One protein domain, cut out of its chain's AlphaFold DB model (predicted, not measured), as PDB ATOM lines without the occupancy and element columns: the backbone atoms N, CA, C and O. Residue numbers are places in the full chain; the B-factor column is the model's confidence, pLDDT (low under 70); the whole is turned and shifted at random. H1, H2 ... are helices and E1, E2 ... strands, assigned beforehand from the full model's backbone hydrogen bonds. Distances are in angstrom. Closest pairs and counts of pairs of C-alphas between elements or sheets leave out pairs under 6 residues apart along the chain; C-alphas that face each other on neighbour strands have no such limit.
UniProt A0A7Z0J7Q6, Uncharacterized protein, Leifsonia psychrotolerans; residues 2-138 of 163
ATOM      1  N   VAL A   2     129.048 115.310  98.916       69.25
ATOM      2  CA  VAL A   2     130.025 116.258  98.328       69.25
ATOM      3  C   VAL A   2     129.379 117.503  97.697       69.25
ATOM      4  O   VAL A   2     129.784 118.614  98.016       69.25
ATOM      5  N   GLU A   3     128.335 117.351  96.875       73.25
ATOM      6  CA  GLU A   3     127.638 118.498  96.254       73.25
ATOM      7  C   GLU A   3     126.953 119.415  97.282       73.25
ATOM      8  O   GLU A   3     126.923 120.633  97.124       73.25
ATOM      9  N   MET A   4     126.442 118.838  98.375       75.50
ATOM     10  CA  MET A   4     125.827 119.594  99.466       75.50
ATOM     11  C   MET A   4     126.872 120.398 100.245       75.50
ATOM     12  O   MET A   4     126.642 121.571 100.517       75.50
ATOM     13  N   VAL A   5     128.022 119.794 100.559       77.88
ATOM     14  CA  VAL A   5     129.150 120.475 101.217       77.88
ATOM     15  C   VAL A   5     129.686 121.604 100.340       77.88
ATOM     16  O   VAL A   5     129.891 122.707 100.831       77.88
ATOM     17  N   ALA A   6     129.844 121.365  99.035       75.19
ATOM     18  CA  ALA A   6     130.289 122.390  98.094       75.19
ATOM     19  C   ALA A   6     129.326 123.585  98.039       75.19
ATOM     20  O   ALA A   6     129.775 124.729  98.054       75.19
ATOM     21  N   ARG A   7     128.009 123.328  98.029       79.62
ATOM     22  CA  ARG A   7     126.988 124.382  98.082       79.62
ATOM     23  C   ARG A   7     127.058 125.175  99.387       79.62
ATOM     24  O   ARG A   7     127.157 126.393  99.339       79.62
ATOM     25  N   LEU A   8     127.073 124.491 100.534       82.19
ATOM     26  CA  LEU A   8     127.147 125.138 101.850       82.19
ATOM     27  C   LEU A   8     128.424 125.975 102.003       82.19
ATOM     28  O   LEU A   8     128.364 127.110 102.462       82.19
ATOM     29  N   ASN A   9     129.571 125.473 101.545       84.50
ATOM     30  CA  ASN A   9     130.833 126.224 101.565       84.50
ATOM     31  C   ASN A   9     130.807 127.492 100.694       84.50
ATOM     32  O   ASN A   9     131.669 128.354 100.866       84.50
ATOM     33  N   GLY A  10     129.847 127.619  99.773       81.12
ATOM     34  CA  GLY A  10     129.605 128.845  99.012       81.12
ATOM     35  C   GLY A  10     128.813 129.916  99.772       81.12
ATOM     36  O   GLY A  10     128.855 131.074  99.370       81.12
ATOM     37  N   GLU A  11     128.115 129.547 100.850       89.38
ATOM     38  CA  GLU A  11     127.157 130.405 101.566       89.38
ATOM     39  C   GLU A  11     127.629 130.741 102.995       89.38
ATOM     40  O   GLU A  11     127.450 131.863 103.465       89.38
ATOM     41  N   LEU A  12     128.287 129.797 103.680       90.31
ATOM     42  CA  LEU A  12     128.613 129.884 105.112       90.31
ATOM     43  C   LEU A  12     129.445 131.112 105.505       90.31
ATOM     44  O   LEU A  12     129.228 131.699 106.566       90.31
ATOM     45  N   ASP A  13     130.408 131.512 104.673       91.62
ATOM     46  CA  ASP A  13     131.229 132.688 104.956       91.62
ATOM     47  C   ASP A  13     130.428 133.997 104.829       91.62
ATOM     48  O   ASP A  13     130.611 134.919 105.627       91.62
ATOM     49  N   GLU A  14     129.494 134.073 103.882       92.25
ATOM     50  CA  GLU A  14     128.584 135.206 103.713       92.25
ATOM     51  C   GLU A  14     127.565 135.277 104.848       92.25
ATOM     52  O   GLU A  14     127.348 136.360 105.395       92.25
ATOM     53  N   GLU A  15     127.009 134.137 105.262       92.81
ATOM     54  CA  GLU A  15     126.108 134.037 106.412       92.81
ATOM     55  C   GLU A  15     126.781 134.484 107.713       92.81
ATOM     56  O   GLU A  15     126.197 135.256 108.481       92.81
ATOM     57  N   TRP A  16     128.018 134.034 107.956       93.62
ATOM     58  CA  TRP A  16     128.799 134.465 109.114       93.62
ATOM     59  C   TRP A  16     128.998 135.982 109.095       93.62
ATOM     60  O   TRP A  16     128.674 136.667 110.066       93.62
ATOM     61  N   GLY A  17     129.451 136.529 107.961       93.62
ATOM     62  CA  GLY A  17     129.617 137.971 107.795       93.62
ATOM     63  C   GLY A  17     128.323 138.735 108.079       93.62
ATOM     64  O   GLY A  17     128.324 139.666 108.885       93.62
ATOM     65  N   ALA A  18     127.208 138.307 107.482       92.69
ATOM     66  CA  ALA A  18     125.905 138.945 107.636       92.69
ATOM     67  C   ALA A  18     125.429 138.969 109.097       92.69
ATOM     68  O   ALA A  18     125.024 140.028 109.580       92.69
ATOM     69  N   ARG A  19     125.557 137.850 109.828       92.12
ATOM     70  CA  ARG A  19     125.213 137.759 111.262       92.12
ATOM     71  C   ARG A  19     125.980 138.779 112.104       92.12
ATOM     72  O   ARG A  19     125.460 139.314 113.076       92.12
ATOM     73  N   HIS A  20     127.205 139.078 111.689       91.62
ATOM     74  CA  HIS A  20     128.118 139.978 112.377       91.62
ATOM     75  C   HIS A  20     128.131 141.406 111.814       91.62
ATOM     76  O   HIS A  20     128.950 142.223 112.240       91.62
ATOM     77  N   SER A  21     127.214 141.742 110.893       93.00
ATOM     78  CA  SER A  21     127.179 143.036 110.190       93.00
ATOM     79  C   SER A  21     128.498 143.367 109.474       93.00
ATOM     80  O   SER A  21     128.944 144.516 109.422       93.00
ATOM     81  N   LEU A  22     129.141 142.342 108.922       93.75
ATOM     82  CA  LEU A  22     130.374 142.419 108.154       93.75
ATOM     83  C   LEU A  22     130.151 141.908 106.728       93.75
ATOM     84  O   LEU A  22     129.257 141.118 106.442       93.75
ATOM     85  N   ARG A  23     131.008 142.348 105.809       92.69
ATOM     86  CA  ARG A  23     131.042 141.862 104.427       92.69
ATOM     87  C   ARG A  23     132.330 141.098 104.175       92.69
ATOM     88  O   ARG A  23     133.407 141.583 104.536       92.69
ATOM     89  N   LYS A  24     132.221 139.949 103.505       91.12
ATOM     90  CA  LYS A  24     133.371 139.212 102.972       91.12
ATOM     91  C   LYS A  24     134.137 140.095 101.988       91.12
ATOM     92  O   LYS A  24     133.555 140.801 101.160       91.12
ATOM     93  N   ARG A  25     135.462 140.080 102.075       87.56
ATOM     94  CA  ARG A  25     136.329 140.717 101.088       87.56
ATOM     95  C   ARG A  25     136.458 139.797  99.872       87.56
ATOM     96  O   ARG A  25     136.832 138.638  99.998       87.56
ATOM     97  N   ALA A  26     136.155 140.321  98.687       79.88
ATOM     98  CA  ALA A  26     136.355 139.581  97.446       79.88
ATOM     99  C   ALA A  26     137.849 139.278  97.224       79.88
ATOM    100  O   ALA A  26     138.707 140.100  97.553       79.88
ATOM    101  N   GLY A  27     138.146 138.107  96.655       68.25
ATOM    102  CA  GLY A  27     139.507 137.706  96.285       68.25
ATOM    103  C   GLY A  27     140.407 137.259  97.441       68.25
ATOM    104  O   GLY A  27     141.596 137.080  97.221       68.25
ATOM    105  N   THR A  28     139.879 137.064  98.656       62.38
ATOM    106  CA  THR A  28     140.660 136.562  99.806       62.38
ATOM    107  C   THR A  28     140.418 135.078 100.092       62.38
ATOM    108  O   THR A  28     140.335 134.688 101.249       62.38
ATOM    109  N   SER A  29     140.218 134.251  99.062       52.47
ATOM    110  CA  SER A  29     140.032 132.800  99.206       52.47
ATOM    111  C   SER A  29     141.367 132.064  99.077       52.47
ATOM    112  O   SER A  29     141.927 132.030  97.981       52.47
ATOM    113  N   GLY A  30     141.887 131.507 100.169       52.25
ATOM    114  CA  GLY A  30     143.159 130.779 100.178       52.25
ATOM    115  C   GLY A  30     143.988 131.070 101.424       52.25
ATOM    116  O   GLY A  30     143.489 131.652 102.385       52.25
ATOM    117  N   ILE A  31     145.249 130.661 101.371       51.72
ATOM    118  CA  ILE A  31     146.271 130.936 102.371       51.72
ATOM    119  C   ILE A  31     146.548 132.454 102.367       51.72
ATOM    120  O   ILE A  31     147.119 132.979 101.410       51.72
ATOM    121  N   TYR A  32     146.043 133.187 103.365       65.00
ATOM    122  CA  TYR A  32     146.163 134.648 103.427       65.00
ATOM    123  C   TYR A  32     146.511 135.159 104.824       65.00
ATOM    124  O   TYR A  32     146.013 134.699 105.848       65.00
ATOM    125  N   SER A  33     147.351 136.192 104.820       72.81
ATOM    126  CA  SER A  33     148.022 136.750 105.988       72.81
ATOM    127  C   SER A  33     147.105 137.481 106.986       72.81
ATOM    128  O   SER A  33     146.317 138.374 106.637       72.81
ATOM    129  N   ILE A  34     147.333 137.211 108.278       85.75
ATOM    130  CA  ILE A  34     146.736 137.919 109.424       85.75
ATOM    131  C   ILE A  34     147.096 139.419 109.477       85.75
ATOM    132  O   ILE A  34     146.426 140.205 110.154       85.75
ATOM    133  N   ARG A  35     148.095 139.867 108.701       87.50
ATOM    134  CA  ARG A  35     148.585 141.257 108.623       87.50
ATOM    135  C   ARG A  35     147.480 142.275 108.366       87.50
ATOM    136  O   ARG A  35     147.559 143.401 108.850       87.50
ATOM    137  N   GLY A  36     146.414 141.887 107.662       85.69
ATOM    138  CA  GLY A  36     145.252 142.750 107.430       85.69
ATOM    139  C   GLY A  36     144.551 143.233 108.712       85.69
ATOM    140  O   GLY A  36     143.923 144.297 108.695       85.69
ATOM    141  N   LEU A  37     144.656 142.491 109.819       89.19
ATOM    142  CA  LEU A  37     144.082 142.859 111.121       89.19
ATOM    143  C   LEU A  37     144.972 143.795 111.931       89.19
ATOM    144  O   LEU A  37     144.476 144.564 112.756       89.19
ATOM    145  N   VAL A  38     146.273 143.770 111.680       88.75
ATOM    146  CA  VAL A  38     147.257 144.518 112.458       88.75
ATOM    147  C   VAL A  38     147.356 145.956 111.928       88.75
ATOM    148  O   VAL A  38     146.932 146.274 110.810       88.75
ATOM    149  N   ARG A  39     147.819 146.896 112.760       83.69
ATOM    150  CA  ARG A  39     148.118 148.264 112.300       83.69
ATOM    151  C   ARG A  39     149.319 148.223 111.351       83.69
ATOM    152  O   ARG A  39     150.265 147.475 111.575       83.69
ATOM    153  N   LYS A  40     149.294 149.038 110.293       82.38
ATOM    154  CA  LYS A  40     150.378 149.083 109.299       82.38
ATOM    155  C   LYS A  40     151.721 149.368 109.985       82.38
ATOM    156  O   LYS A  40     151.835 150.360 110.697       82.38
ATOM    157  N   GLY A  41     152.717 148.516 109.735       78.69
ATOM    158  CA  GLY A  41     154.071 148.645 110.279       78.69
ATOM    159  C   GLY A  41     154.255 148.128 111.709       78.69
ATOM    160  O   GLY A  41     155.380 148.129 112.198       78.69
ATOM    161  N   ALA A  42     153.192 147.680 112.381       82.00
ATOM    162  CA  ALA A  42     153.305 147.063 113.696       82.00
ATOM    163  C   ALA A  42     153.604 145.564 113.562       82.00
ATOM    164  O   ALA A  42     153.035 144.892 112.702       82.00
ATOM    165  N   HIS A  43     154.466 145.047 114.440       87.25
ATOM    166  CA  HIS A  43     154.788 143.618 114.550       87.25
ATOM    167  C   HIS A  43     155.328 142.975 113.259       87.25
ATOM    168  O   HIS A  43     155.149 141.777 113.070       87.25
ATOM    169  N   ASN A  44     155.982 143.745 112.373       86.38
ATOM    170  CA  ASN A  44     156.454 143.238 111.078       86.38
ATOM    171  C   ASN A  44     157.317 141.978 111.220       86.38
ATOM    172  O   ASN A  44     157.007 140.998 110.569       86.38
ATOM    173  N   GLU A  45     158.304 141.955 112.120       88.31
ATOM    174  CA  GLU A  45     159.174 140.778 112.314       88.31
ATOM    175  C   GLU A  45     158.392 139.519 112.715       88.31
ATOM    176  O   GLU A  45     158.648 138.431 112.205       88.31
ATOM    177  N   LEU A  46     157.402 139.662 113.603       87.88
ATOM    178  CA  LEU A  46     156.541 138.552 114.008       87.88
ATOM    179  C   LEU A  46     155.657 138.089 112.845       87.88
ATOM    180  O   LEU A  46     155.508 136.892 112.634       87.88
ATOM    181  N   LEU A  47     155.075 139.026 112.096       87.75
ATOM    182  CA  LEU A  47     154.249 138.716 110.929       87.75
ATOM    183  C   LEU A  47     155.062 138.033 109.829       87.75
ATOM    184  O   LEU A  47     154.596 137.049 109.271       87.75
ATOM    185  N   ASP A  48     156.274 138.513 109.564       87.50
ATOM    186  CA  ASP A  48     157.192 137.928 108.590       87.50
ATOM    187  C   ASP A  48     157.575 136.499 109.015       87.50
ATOM    188  O   ASP A  48     157.572 135.589 108.191       87.50
ATOM    189  N   GLY A  49     157.818 136.273 110.314       86.25
ATOM    190  CA  GLY A  49     158.059 134.939 110.864       86.25
ATOM    191  C   GLY A  49     156.868 133.992 110.686       86.25
ATOM    192  O   GLY A  49     157.051 132.873 110.215       86.25
ATOM    193  N   LEU A  50     155.650 134.449 111.004       85.94
ATOM    194  CA  LEU A  50     154.420 133.661 110.836       85.94
ATOM    195  C   LEU A  50     154.144 133.318 109.366       85.94
ATOM    196  O   LEU A  50     153.745 132.200 109.076       85.94
ATOM    197  N   GLU A  51     154.362 134.268 108.454       83.12
ATOM    198  CA  GLU A  51     154.153 134.091 107.010       83.12
ATOM    199  C   GLU A  51     155.255 133.244 106.349       83.12
ATOM    200  O   GLU A  51     155.066 132.737 105.249       83.12
ATOM    201  N   SER A  52     156.416 133.092 106.995       84.62
ATOM    202  CA  SER A  52     157.508 132.248 106.491       84.62
ATOM    203  C   SER A  52     157.391 130.772 106.886       84.62
ATOM    204  O   SER A  52     158.045 129.924 106.276       84.62
ATOM    205  N   ASP A  53     156.568 130.451 107.889       87.06
ATOM    206  CA  ASP A  53     156.340 129.087 108.362       87.06
ATOM    207  C   ASP A  53     155.124 128.476 107.654       87.06
ATOM    208  O   ASP A  53     153.984 128.590 108.101       87.06
ATOM    209  N   TYR A  54     155.385 127.811 106.529       82.50
ATOM    210  CA  TYR A  54     154.357 127.175 105.701       82.50
ATOM    211  C   TYR A  54     153.537 126.104 106.447       82.50
ATOM    212  O   TYR A  54     152.346 125.911 106.174       82.50
ATOM    213  N   GLU A  55     154.157 125.383 107.385       84.81
ATOM    214  CA  GLU A  55     153.469 124.344 108.153       84.81
ATOM    215  C   GLU A  55     152.512 124.967 109.169       84.81
ATOM    216  O   GLU A  55     151.350 124.564 109.256       84.81
ATOM    217  N   LEU A  56     152.969 126.004 109.878       85.12
ATOM    218  CA  LEU A  56     152.124 126.798 110.764       85.12
ATOM    219  C   LEU A  56     150.982 127.462 109.996       85.12
ATOM    220  O   LEU A  56     149.845 127.507 110.469       85.12
ATOM    221  N   GLU A  57     151.287 127.966 108.805       82.62
ATOM    222  CA  GLU A  57     150.322 128.605 107.931       82.62
ATOM    223  C   GLU A  57     149.200 127.639 107.540       82.62
ATOM    224  O   GLU A  57     148.022 127.951 107.719       82.62
ATOM    225  N   SER A  58     149.557 126.421 107.133       82.25
ATOM    226  CA  SER A  58     148.594 125.350 106.849       82.25
ATOM    227  C   SER A  58     147.827 124.906 108.103       82.25
ATOM    228  O   SER A  58     146.640 124.587 108.036       82.25
ATOM    229  N   ALA A  59     148.476 124.908 109.270       88.19
ATOM    230  CA  ALA A  59     147.878 124.479 110.532       88.19
ATOM    231  C   ALA A  59     146.883 125.490 111.128       88.19
ATOM    232  O   ALA A  59     146.039 125.085 111.933       88.19
ATOM    233  N   LEU A  60     146.979 126.781 110.779       90.69
ATOM    234  CA  LEU A  60     146.198 127.861 111.402       90.69
ATOM    235  C   LEU A  60     145.390 128.728 110.434       90.69
ATOM    236  O   LEU A  60     144.315 129.197 110.811       90.69
ATOM    237  N   PHE A  61     145.895 128.980 109.228       89.44
ATOM    238  CA  PHE A  61     145.369 129.995 108.306       89.44
ATOM    239  C   PHE A  61     144.734 129.412 107.040       89.44
ATOM    240  O   PHE A  61     144.427 130.147 106.100       89.44
ATOM    241  N   ASP A  62     144.467 128.108 107.026       88.69
ATOM    242  CA  ASP A  62     143.751 127.481 105.923       88.69
ATOM    243  C   ASP A  62     142.286 127.953 105.852       88.69
ATOM    244  O   ASP A  62     141.662 128.359 106.842       88.69
ATOM    245  N   HIS A  63     141.756 127.954 104.629       89.62
ATOM    246  CA  HIS A  63     140.414 128.413 104.278       89.62
ATOM    247  C   HIS A  63     140.065 129.821 104.797       89.62
ATOM    248  O   HIS A  63     138.887 130.138 104.978       89.62
ATOM    249  N   ALA A  64     141.061 130.693 104.978       91.44
ATOM    250  CA  ALA A  64     140.872 132.028 105.532       91.44
ATOM    251  C   ALA A  64     139.841 132.865 104.756       91.44
ATOM    252  O   ALA A  64     139.730 132.803 103.524       91.44
ATOM    253  N   ARG A  65     139.086 133.685 105.492       92.44
ATOM    254  CA  ARG A  65     138.139 134.678 104.975       92.44
ATOM    255  C   ARG A  65     138.275 135.979 105.742       92.44
ATOM    256  O   ARG A  65     138.265 136.002 106.969       92.44
ATOM    257  N   HIS A  66     138.385 137.075 105.000       93.00
ATOM    258  CA  HIS A  66     138.546 138.411 105.556       93.00
ATOM    259  C   HIS A  66     137.220 139.160 105.541       93.00
ATOM    260  O   HIS A  66     136.527 139.198 104.523       93.00
ATOM    261  N   PHE A  67     136.926 139.839 106.642       93.06
ATOM    262  CA  PHE A  67     135.667 140.535 106.854       93.06
ATOM    263  C   PHE A  67     135.896 142.000 107.203       93.06
ATOM    264  O   PHE A  67     136.815 142.346 107.945       93.06
ATOM    265  N   ARG A  68     135.053 142.879 106.661       93.12
ATOM    266  CA  ARG A  68     135.141 144.341 106.807       93.12
ATOM    267  C   ARG A  68     133.763 144.942 107.070       93.12
ATOM    268  O   ARG A  68     132.766 144.432 106.571       93.12
ATOM    269  N   LYS A  69     133.711 146.049 107.816       90.12
ATOM    270  CA  LYS A  69     132.456 146.770 108.116       90.12
ATOM    271  C   LYS A  69     131.861 147.489 106.900       90.12
ATOM    272  O   LYS A  69     130.656 147.674 106.813       90.12
ATOM    273  N   SER A  70     132.703 147.903 105.958       84.88
ATOM    274  CA  SER A  70     132.304 148.600 104.732       84.88
ATOM    275  C   SER A  70     133.174 148.162 103.556       84.88
ATOM    276  O   SER A  70     134.252 147.603 103.751       84.88
ATOM    277  N   GLU A  71     132.735 148.421 102.323       77.56
ATOM    278  CA  GLU A  71     133.456 147.998 101.111       77.56
ATOM    279  C   GLU A  71     134.825 148.661 100.921       77.56
ATOM    280  O   GLU A  71     135.706 148.085 100.292       77.56
ATOM    281  N   SER A  72     135.036 149.841 101.491       73.88
ATOM    282  CA  SER A  72     136.334 150.525 101.522       73.88
ATOM    283  C   SER A  72     137.077 150.330 102.849       73.88
ATOM    284  O   SER A  72     138.171 150.860 103.033       73.88
ATOM    285  N   GLY A  73     136.485 149.586 103.786       80.50
ATOM    286  CA  GLY A  73     136.986 149.432 105.144       80.50
ATOM    287  C   GLY A  73     138.203 148.517 105.253       80.50
ATOM    288  O   GLY A  73     138.422 147.613 104.442       80.50
ATOM    289  N   THR A  74     138.976 148.735 106.316       88.50
ATOM    290  CA  THR A  74     140.032 147.818 106.750       88.50
ATOM    291  C   THR A  74     139.436 146.500 107.244       88.50
ATOM    292  O   THR A  74     138.282 146.439 107.677       88.50
ATOM    293  N   THR A  75     140.230 145.428 107.183       91.56
ATOM    294  CA  THR A  75     139.830 144.132 107.742       91.56
ATOM    295  C   THR A  75     139.564 144.292 109.237       91.56
ATOM    296  O   THR A  75     140.396 144.819 109.981       91.56
ATOM    297  N   ALA A  76     138.385 143.857 109.651       93.00
ATOM    298  CA  ALA A  76     137.874 143.931 111.008       93.00
ATOM    299  C   ALA A  76     138.005 142.577 111.722       93.00
ATOM    300  O   ALA A  76     138.413 142.540 112.882       93.00
ATOM    301  N   ALA A  77     137.733 141.489 110.997       94.50
ATOM    302  CA  ALA A  77     137.897 140.116 111.454       94.50
ATOM    303  C   ALA A  77     138.445 139.228 110.327       94.50
ATOM    304  O   ALA A  77     138.240 139.512 109.141       94.50
ATOM    305  N   ILE A  78     139.148 138.166 110.703       94.44
ATOM    306  CA  ILE A  78     139.516 137.053 109.831       94.44
ATOM    307  C   ILE A  78     138.993 135.787 110.488       94.44
ATOM    308  O   ILE A  78     139.223 135.579 111.676       94.44
ATOM    309  N   VAL A  79     138.315 134.948 109.713       94.44
ATOM    310  CA  VAL A  79     137.958 133.598 110.144       94.44
ATOM    311  C   VAL A  79     138.772 132.610 109.326       94.44
ATOM    312  O   VAL A  79     138.822 132.729 108.103       94.44
ATOM    313  N   THR A  80     139.428 131.670 109.992       94.25
ATOM    314  CA  THR A  80     140.148 130.552 109.374       94.25
ATOM    315  C   THR A  80     139.458 129.250 109.746       94.25
ATOM    316  O   THR A  80     138.684 129.203 110.704       94.25
ATOM    317  N   ALA A  81     139.678 128.206 108.955       93.25
ATOM    318  CA  ALA A  81     139.049 126.913 109.175       93.25
ATOM    319  C   ALA A  81     139.995 125.753 108.814       93.25
ATOM    320  O   ALA A  81     139.644 124.949 107.951       93.25
ATOM    321  N   PRO A  82     141.187 125.650 109.436       92.81
ATOM    322  CA  PRO A  82     142.092 124.528 109.204       92.81
ATOM    323  C   PRO A  82     141.479 123.186 109.590       92.81
ATOM    324  O   PRO A  82     140.604 123.103 110.452       92.81
ATOM    325  N   TYR A  83     141.967 122.114 108.974       91.69
ATOM    326  CA  TYR A  83     141.612 120.752 109.363       91.69
ATOM    327  C   TYR A  83     142.123 120.437 110.771       91.69
ATOM    328  O   TYR A  83     143.297 120.655 111.088       91.69
ATOM    329  N   LEU A  84     141.258 119.877 111.618       91.00
ATOM    330  CA  LEU A  84     141.571 119.595 113.015       91.00
ATOM    331  C   LEU A  84     142.789 118.676 113.159       91.00
ATOM    332  O   LEU A  84     143.640 118.913 114.020       91.00
ATOM    333  N   ARG A  85     142.898 117.634 112.325       90.19
ATOM    334  CA  ARG A  85     144.049 116.722 112.367       90.19
ATOM    335  C   ARG A  85     145.342 117.408 111.959       90.19
ATOM    336  O   ARG A  85     146.368 117.097 112.553       90.19
ATOM    337  N   ALA A  86     145.308 118.332 110.999       88.56
ATOM    338  CA  ALA A  86     146.488 119.099 110.605       88.56
ATOM    339  C   ALA A  86     146.959 119.997 111.760       88.56
ATOM    340  O   ALA A  86     148.126 119.943 112.148       88.56
ATOM    341  N   THR A  87     146.034 120.733 112.387       91.38
ATOM    342  CA  THR A  87     146.341 121.578 113.548       91.38
ATOM    343  C   THR A  87     146.903 120.755 114.713       91.38
ATOM    344  O   THR A  87     147.965 121.073 115.248       91.38
ATOM    345  N   ILE A  88     146.236 119.665 115.107       92.06
ATOM    346  CA  ILE A  88     146.713 118.808 116.204       92.06
ATOM    347  C   ILE A  88     148.019 118.102 115.829       92.06
ATOM    348  O   ILE A  88     148.884 117.961 116.686       92.06
ATOM    349  N   GLY A  89     148.181 117.672 114.578       90.56
ATOM    350  CA  GLY A  89     149.396 117.024 114.092       90.56
ATOM    351  C   GLY A  89     150.622 117.924 114.226       90.56
ATOM    352  O   GLY A  89     151.659 117.461 114.690       90.56
ATOM    353  N   TYR A  90     150.476 119.214 113.911       92.88
ATOM    354  CA  TYR A  90     151.547 120.199 114.050       92.88
ATOM    355  C   TYR A  90     151.846 120.544 115.522       92.88
ATOM    356  O   TYR A  90     152.993 120.492 115.961       92.88
ATOM    357  N   PHE A  91     150.823 120.850 116.334       89.44
ATOM    358  CA  PHE A  91     151.031 121.280 117.731       89.44
ATOM    359  C   PHE A  91     151.174 120.128 118.741       89.44
ATOM    360  O   PHE A  91     151.532 120.343 119.902       89.44
ATOM    361  N   GLY A  92     150.856 118.900 118.340       91.25
ATOM    362  CA  GLY A  92     150.852 117.690 119.162       91.25
ATOM    363  C   GLY A  92     149.634 117.522 120.079       91.25
ATOM    364  O   GLY A  92     149.353 116.406 120.513       91.25
ATOM    365  N   SER A  93     148.898 118.589 120.408       87.38
ATOM    366  CA  SER A  93     147.638 118.502 121.158       87.38
ATOM    367  C   SER A  93     146.761 119.742 120.973       87.38
ATOM    368  O   SER A  93     147.251 120.824 120.652       87.38
ATOM    369  N   ALA A  94     145.460 119.604 121.252       85.69
ATOM    370  CA  ALA A  94     144.528 120.733 121.248       85.69
ATOM    371  C   ALA A  94     144.904 121.813 122.281       85.69
ATOM    372  O   ALA A  94     144.766 123.002 122.010       85.69
ATOM    373  N   ALA A  95     145.424 121.413 123.448       82.12
ATOM    374  CA  ALA A  95     145.863 122.351 124.482       82.12
ATOM    375  C   ALA A  95     147.033 123.222 123.999       82.12
ATOM    376  O   ALA A  95     146.980 124.441 124.137       82.12
ATOM    377  N   LYS A  96     148.040 122.609 123.362       84.44
ATOM    378  CA  LYS A  96     149.189 123.328 122.790       84.44
ATOM    379  C   LYS A  96     148.789 124.220 121.619       84.44
ATOM    380  O   LYS A  96     149.295 125.331 121.504       84.44
ATOM    381  N   ALA A  97     147.855 123.765 120.782       87.44
ATOM    382  CA  ALA A  97     147.300 124.590 119.715       87.44
ATOM    383  C   ALA A  97     146.610 125.840 120.285       87.44
ATOM    384  O   ALA A  97     146.938 126.955 119.889       87.44
ATOM    385  N   ASN A  98     145.716 125.671 121.264       86.06
ATOM    386  CA  ASN A  98     145.014 126.784 121.912       86.06
ATOM    387  C   ASN A  98     145.969 127.764 122.603       86.06
ATOM    388  O   ASN A  98     145.792 128.979 122.476       86.06
ATOM    389  N   GLU A  99     146.978 127.255 123.313       83.00
ATOM    390  CA  GLU A  99     148.026 128.071 123.932       83.00
ATOM    391  C   GLU A  99     148.741 128.910 122.871       83.00
ATOM    392  O   GLU A  99     148.755 130.138 122.961       83.00
ATOM    393  N   ARG A 100     149.229 128.269 121.804       89.94
ATOM    394  CA  ARG A 100     149.987 128.949 120.755       89.94
ATOM    395  C   ARG A 100     149.156 129.963 119.967       89.94
ATOM    396  O   ARG A 100     149.632 131.061 119.683       89.94
ATOM    397  N   ILE A 101     147.907 129.637 119.644       90.69
ATOM    398  CA  ILE A 101     146.958 130.560 119.005       90.69
ATOM    399  C   ILE A 101     146.742 131.792 119.897       90.69
ATOM    400  O   ILE A 101     146.822 132.929 119.425       90.69
ATOM    401  N   SER A 102     146.528 131.578 121.196       87.94
ATOM    402  CA  SER A 102     146.323 132.661 122.163       87.94
ATOM    403  C   SER A 102     147.567 133.538 122.326       87.94
ATOM    404  O   SER A 102     147.451 134.757 122.450       87.94
ATOM    405  N   GLU A 103     148.761 132.944 122.306       86.12
ATOM    406  CA  GLU A 103     150.031 133.676 122.309       86.12
ATOM    407  C   GLU A 103     150.178 134.575 121.082       86.12
ATOM    408  O   GLU A 103     150.505 135.751 121.236       86.12
ATOM    409  N   ILE A 104     149.912 134.045 119.882       89.38
ATOM    410  CA  ILE A 104     149.973 134.807 118.627       89.38
ATOM    411  C   ILE A 104     148.988 135.978 118.679       89.38
ATOM    412  O   ILE A 104     149.371 137.115 118.399       89.38
ATOM    413  N   ALA A 105     147.743 135.725 119.094       89.69
ATOM    414  CA  ALA A 105     146.728 136.765 119.224       89.69
ATOM    415  C   ALA A 105     147.189 137.874 120.181       89.69
ATOM    416  O   ALA A 105     147.207 139.049 119.810       89.69
ATOM    417  N   ARG A 106     147.661 137.501 121.378       86.81
ATOM    418  CA  ARG A 106     148.170 138.445 122.382       86.81
ATOM    419  C   ARG A 106     149.348 139.261 121.853       86.81
ATOM    420  O   ARG A 106     149.374 140.474 122.037       86.81
ATOM    421  N   ALA A 107     150.304 138.612 121.190       89.44
ATOM    422  CA  ALA A 107     151.493 139.264 120.653       89.44
ATOM    423  C   ALA A 107     151.165 140.280 119.545       89.44
ATOM    424  O   ALA A 107     151.871 141.278 119.406       89.44
ATOM    425  N   LEU A 108     150.084 140.052 118.793       89.81
ATOM    426  CA  LEU A 108     149.596 140.941 117.735       89.81
ATOM    427  C   LEU A 108     148.546 141.961 118.218       89.81
ATOM    428  O   LEU A 108     148.048 142.747 117.408       89.81
ATOM    429  N   GLY A 109     148.187 141.952 119.507       87.88
ATOM    430  CA  GLY A 109     147.133 142.812 120.055       87.88
ATOM    431  C   GLY A 109     145.741 142.494 119.497       87.88
ATOM    432  O   GLY A 109     144.924 143.395 119.305       87.88
ATOM    433  N   LEU A 110     145.491 141.225 119.178       90.00
ATOM    434  CA  LEU A 110     144.229 140.721 118.651       90.00
ATOM    435  C   LEU A 110     143.481 139.934 119.723       90.00
ATOM    436  O   LEU A 110     144.078 139.351 120.628       90.00
ATOM    437  N   ASN A 111     142.168 139.855 119.554       92.62
ATOM    438  CA  ASN A 111     141.361 138.861 120.239       92.62
ATOM    439  C   ASN A 111     141.191 137.629 119.343       92.62
ATOM    440  O   ASN A 111     141.229 137.735 118.111       92.62
ATOM    441  N   VAL A 112     140.985 136.469 119.971       93.00
ATOM    442  CA  VAL A 112     140.769 135.204 119.270       93.00
ATOM    443  C   VAL A 112     139.682 134.360 119.931       93.00
ATOM    444  O   VAL A 112     139.539 134.368 121.153       93.00
ATOM    445  N   ARG A 113     138.923 133.626 119.115       91.94
ATOM    446  CA  ARG A 113     137.972 132.592 119.538       91.94
ATOM    447  C   ARG A 113     138.211 131.335 118.711       91.94
ATOM    448  O   ARG A 113     138.300 131.415 117.491       91.94
ATOM    449  N   VAL A 114     138.329 130.191 119.381       91.56
ATOM    450  CA  VAL A 114     138.705 128.911 118.767       91.56
ATOM    451  C   VAL A 114     137.574 127.903 118.955       91.56
ATOM    452  O   VAL A 114     137.092 127.712 120.068       91.56
ATOM    453  N   GLY A 115     137.157 127.249 117.872       87.62
ATOM    454  CA  GLY A 115     136.265 126.088 117.905       87.62
ATOM    455  C   GLY A 115     134.792 126.392 118.175       87.62
ATOM    456  O   GLY A 115     134.013 125.464 118.385       87.62
ATOM    457  N   HIS A 116     134.372 127.660 118.168       86.62
ATOM    458  CA  HIS A 116     132.967 127.980 118.395       86.62
ATOM    459  C   HIS A 116     132.125 127.605 117.160       86.62
ATOM    460  O   HIS A 116     132.437 128.040 116.050       86.62
ATOM    461  N   PRO A 117     131.037 126.826 117.304       83.62
ATOM    462  CA  PRO A 117     130.293 126.290 116.162       83.62
ATOM    463  C   PRO A 117     129.626 127.374 115.306       83.62
ATOM    464  O   PRO A 117     129.427 127.177 114.105       83.62
ATOM    465  N   GLU A 118     129.306 128.528 115.894       87.00
ATOM    466  CA  GLU A 118     128.780 129.675 115.146       87.00
ATOM    467  C   GLU A 118     129.799 130.288 114.183       87.00
ATOM    468  O   GLU A 118     129.383 130.950 113.237       87.00
ATOM    469  N   ASP A 119     131.092 130.021 114.370       92.31
ATOM    470  CA  ASP A 119     132.174 130.547 113.534       92.31
ATOM    471  C   ASP A 119     132.513 129.662 112.333       92.31
ATOM    472  O   ASP A 119     133.485 129.896 111.618       92.31
ATOM    473  N   THR A 120     131.706 128.631 112.090       91.88
ATOM    474  CA  THR A 120     131.901 127.724 110.959       91.88
ATOM    475  C   THR A 120     131.669 128.458 109.638       91.88
ATOM    476  O   THR A 120     130.528 128.734 109.276       91.88
ATOM    477  N   ILE A 121     132.749 128.708 108.896       91.75
ATOM    478  CA  ILE A 121     132.723 129.300 107.543       91.75
ATOM    479  C   ILE A 121     133.026 128.289 106.428       91.75
ATOM    480  O   ILE A 121     132.936 128.614 105.248       91.75
ATOM    481  N   TYR A 122     133.445 127.080 106.801       91.31
ATOM    482  CA  TYR A 122     133.853 126.038 105.872       91.31
ATOM    483  C   TYR A 122     133.657 124.668 106.515       91.31
ATOM    484  O   TYR A 122     133.992 124.476 107.684       91.31
ATOM    485  N   LEU A 123     133.138 123.721 105.744       90.12
ATOM    486  CA  LEU A 123     132.923 122.331 106.112       90.12
ATOM    487  C   LEU A 123     133.901 121.433 105.359       90.12
ATOM    488  O   LEU A 123     134.041 121.520 104.135       90.12
ATOM    489  N   SER A 124     134.530 120.530 106.103       87.56
ATOM    490  CA  SER A 124     135.348 119.459 105.546       87.56
ATOM    491  C   SER A 124     134.490 118.453 104.771       87.56
ATOM    492  O   SER A 124     133.374 118.117 105.173       87.56
ATOM    493  N   ASN A 125     135.032 117.944 103.667       84.44
ATOM    494  CA  ASN A 125     134.528 116.770 102.953       84.44
ATOM    495  C   ASN A 125     135.287 115.480 103.330       84.44
ATOM    496  O   ASN A 125     135.010 114.431 102.750       84.44
ATOM    497  N   LEU A 126     136.247 115.562 104.257       81.31
ATOM    498  CA  LEU A 126     137.059 114.445 104.727       81.31
ATOM    499  C   LEU A 126     136.409 113.810 105.957       81.31
ATOM    500  O   LEU A 126     136.178 114.461 106.978       81.31
ATOM    501  N   GLU A 127     136.129 112.514 105.864       80.31
ATOM    502  CA  GLU A 127     135.535 111.761 106.961       80.31
ATOM    503  C   GLU A 127     136.477 111.712 108.175       80.31
ATOM    504  O   GLU A 127     137.646 111.333 108.077       80.31
ATOM    505  N   GLY A 128     135.960 112.102 109.343       80.56
ATOM    506  CA  GLY A 128     136.714 112.079 110.597       80.56
ATOM    507  C   GLY A 128     137.808 113.144 110.715       80.56
ATOM    508  O   GLY A 128     138.669 113.015 111.593       80.56
ATOM    509  N   ASP A 129     137.787 114.170 109.859       86.25
ATOM    510  CA  ASP A 129     138.665 115.339 109.951       86.25
ATOM    511  C   ASP A 129     137.869 116.640 109.733       86.25
ATOM    512  O   ASP A 129     137.857 117.192 108.627       86.25
ATOM    513  N   PRO A 130     137.119 117.100 110.753       90.50
ATOM    514  CA  PRO A 130     136.362 118.341 110.667       90.50
ATOM    515  C   PRO A 130     137.304 119.548 110.618       90.50
ATOM    516  O   PRO A 130     138.459 119.484 111.036       90.50
ATOM    517  N   THR A 131     136.789 120.682 110.160       92.00
ATOM    518  CA  THR A 131     137.498 121.955 110.265       92.00
ATOM    519  C   THR A 131     137.346 122.565 111.657       92.00
ATOM    520  O   THR A 131     136.332 122.393 112.338       92.00
ATOM    521  N   LEU A 132     138.376 123.289 112.078       92.56
ATOM    522  CA  LEU A 132     138.457 124.036 113.321       92.56
ATOM    523  C   LEU A 132     138.264 125.525 113.014       92.56
ATOM    524  O   LEU A 132     139.205 126.158 112.544       92.56
ATOM    525  N   PRO A 133     137.084 126.118 113.266       93.81
ATOM    526  CA  PRO A 133     136.902 127.543 113.037       93.81
ATOM    527  C   PRO A 133     137.707 128.367 114.049       93.81
ATOM    528  O   PRO A 133     137.592 128.164 115.260       93.81
ATOM    529  N   ILE A 134     138.502 129.320 113.565       94.31
ATOM    530  CA  ILE A 134     139.258 130.259 114.399       94.31
ATOM    531  C   ILE A 134     138.946 131.680 113.945       94.31
ATOM    532  O   ILE A 134     139.227 132.054 112.807       94.31
ATOM    533  N   VAL A 135     138.388 132.495 114.838       94.94
ATOM    534  CA  VAL A 135     138.110 133.910 114.573       94.94
ATOM    535  C   VAL A 135     139.167 134.767 115.228       94.94
ATOM    536  O   VAL A 135     139.328 134.733 116.443       94.94
ATOM    537  N   TRP A 136     139.816 135.599 114.429       94.31
ATOM    538  CA  TRP A 136     140.773 136.611 114.848       94.31
ATOM    539  C   TRP A 136     140.164 137.981 114.582       94.31
ATOM    540  O   TRP A 136     139.686 138.241 113.474       94.31
ATOM    541  N   TRP A 137     140.195 138.896 115.546       94.19
ATOM    542  CA  TRP A 137     139.714 140.253 115.297       94.19
ATOM    543  C   TRP A 137     140.527 141.307 116.023       94.19
ATOM    544  O   TRP A 137     141.126 141.075 117.073       94.19
ATOM    545  N   ASN A 138     140.542 142.495 115.426       90.44
ATOM    546  CA  ASN A 138     141.154 143.655 116.045       90.44
ATOM    547  C   ASN A 138     140.115 144.324 116.966       90.44
ATOM    548  O   ASN A 138     139.109 144.822 116.442       90.44
TER     549      ASN A 138
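AT A GLANCE: This is residues 2 to 138 of the 163 residues of an uncharacterized protein of Leifsonia psychrotolerans (UniProt A0A7Z0J7Q6). A four-stranded antiparallel sheet, in the order E1 - E2 - E4 - E3, has helices over both faces: H7 runs along edge strand E3 and the short H3 lies over E2 on one face, while H2 runs along edge strand E1 on the opposite face. H4, H5 and H6 lie off the sheet, H5 and H6 touching steeply, and H1 lies at the far end beyond H2. The printed part has 137 residues with seven named helices and four named strands, in the order H1 H2 H3 H4 H5 E1 E2 H6 H7 E3 E4, and is of the mixed class. It is compact, with a radius of gyration of the C-alphas of 14.3 A and spans of 42 by 39 by 22 A.

IN THESE COORDINATES: H1 covers residues 2 to 9, from C-alpha 2 at (130.025, 116.258, 98.328), and H2 residues 12 to 19. H3 is residues 34 to 37, H4 residues 44 to 52, 12.0 A long, and H5 residues 54 to 60. E1 is residues 65 to 68 and E2 residues 75 to 80, 13.7 A long. H6 is residues 84 to 91, and H7, residues 94 to 107, is 19.8 A long, ending at C-alpha 107 (151.493, 139.264, 120.653). E3 is residues 111 to 114 and E4 residues 134 to 137, ending at C-alpha 137 (139.714, 140.253, 115.297).

HOW THE PARTS SIT: E1 and E2 form a hairpin, with N 65 and O 79 2.8 A apart. Between E2 and E4, N 78 and O 136 are 2.8 A apart. In the hairpin of E3 and E4, N 113 and O 135 are 2.9 A apart. H7 is on the sheet at a height of 8.7 A, along E3 at 14 degrees on the local plane; their closest C-alphas, of Ala 105 and Asn 111, are 5.9 A apart. E2, H6, H7 and E3 make a split strand-helix-strand unit, two strands running the same way with E4 between them, and its crossover is right-handed. H3 is on the same face as H7, over E2 at 7.6 A. H2 is on the opposite face, over E1. H5 and H6 touch at a steep tilt of 56 degrees, opposite ways, closest at the C-alphas of Ala 59 and Thr 87, 4.5 A. H4 and H5 only just touch, with 3 pairs of C-alphas within 8 A, and only at the corner. H1 and H2 meet only through their link. In H1, H2, H4, H5, H6 and H7 every O i to N i+4 pair is within hydrogen-bond range; H3 is too short for one.

THE WHOLE: The C-alphas farthest apart, of Glu 3 and Gly 41, are 42.5 A apart. The printed part has no cut. The links H2 to H3, 14 residues, and E3 to E4, 19 residues, are long. The mean pLDDT of the printed part is 86.6; residue 2 and residues 27 to 32 are under 70.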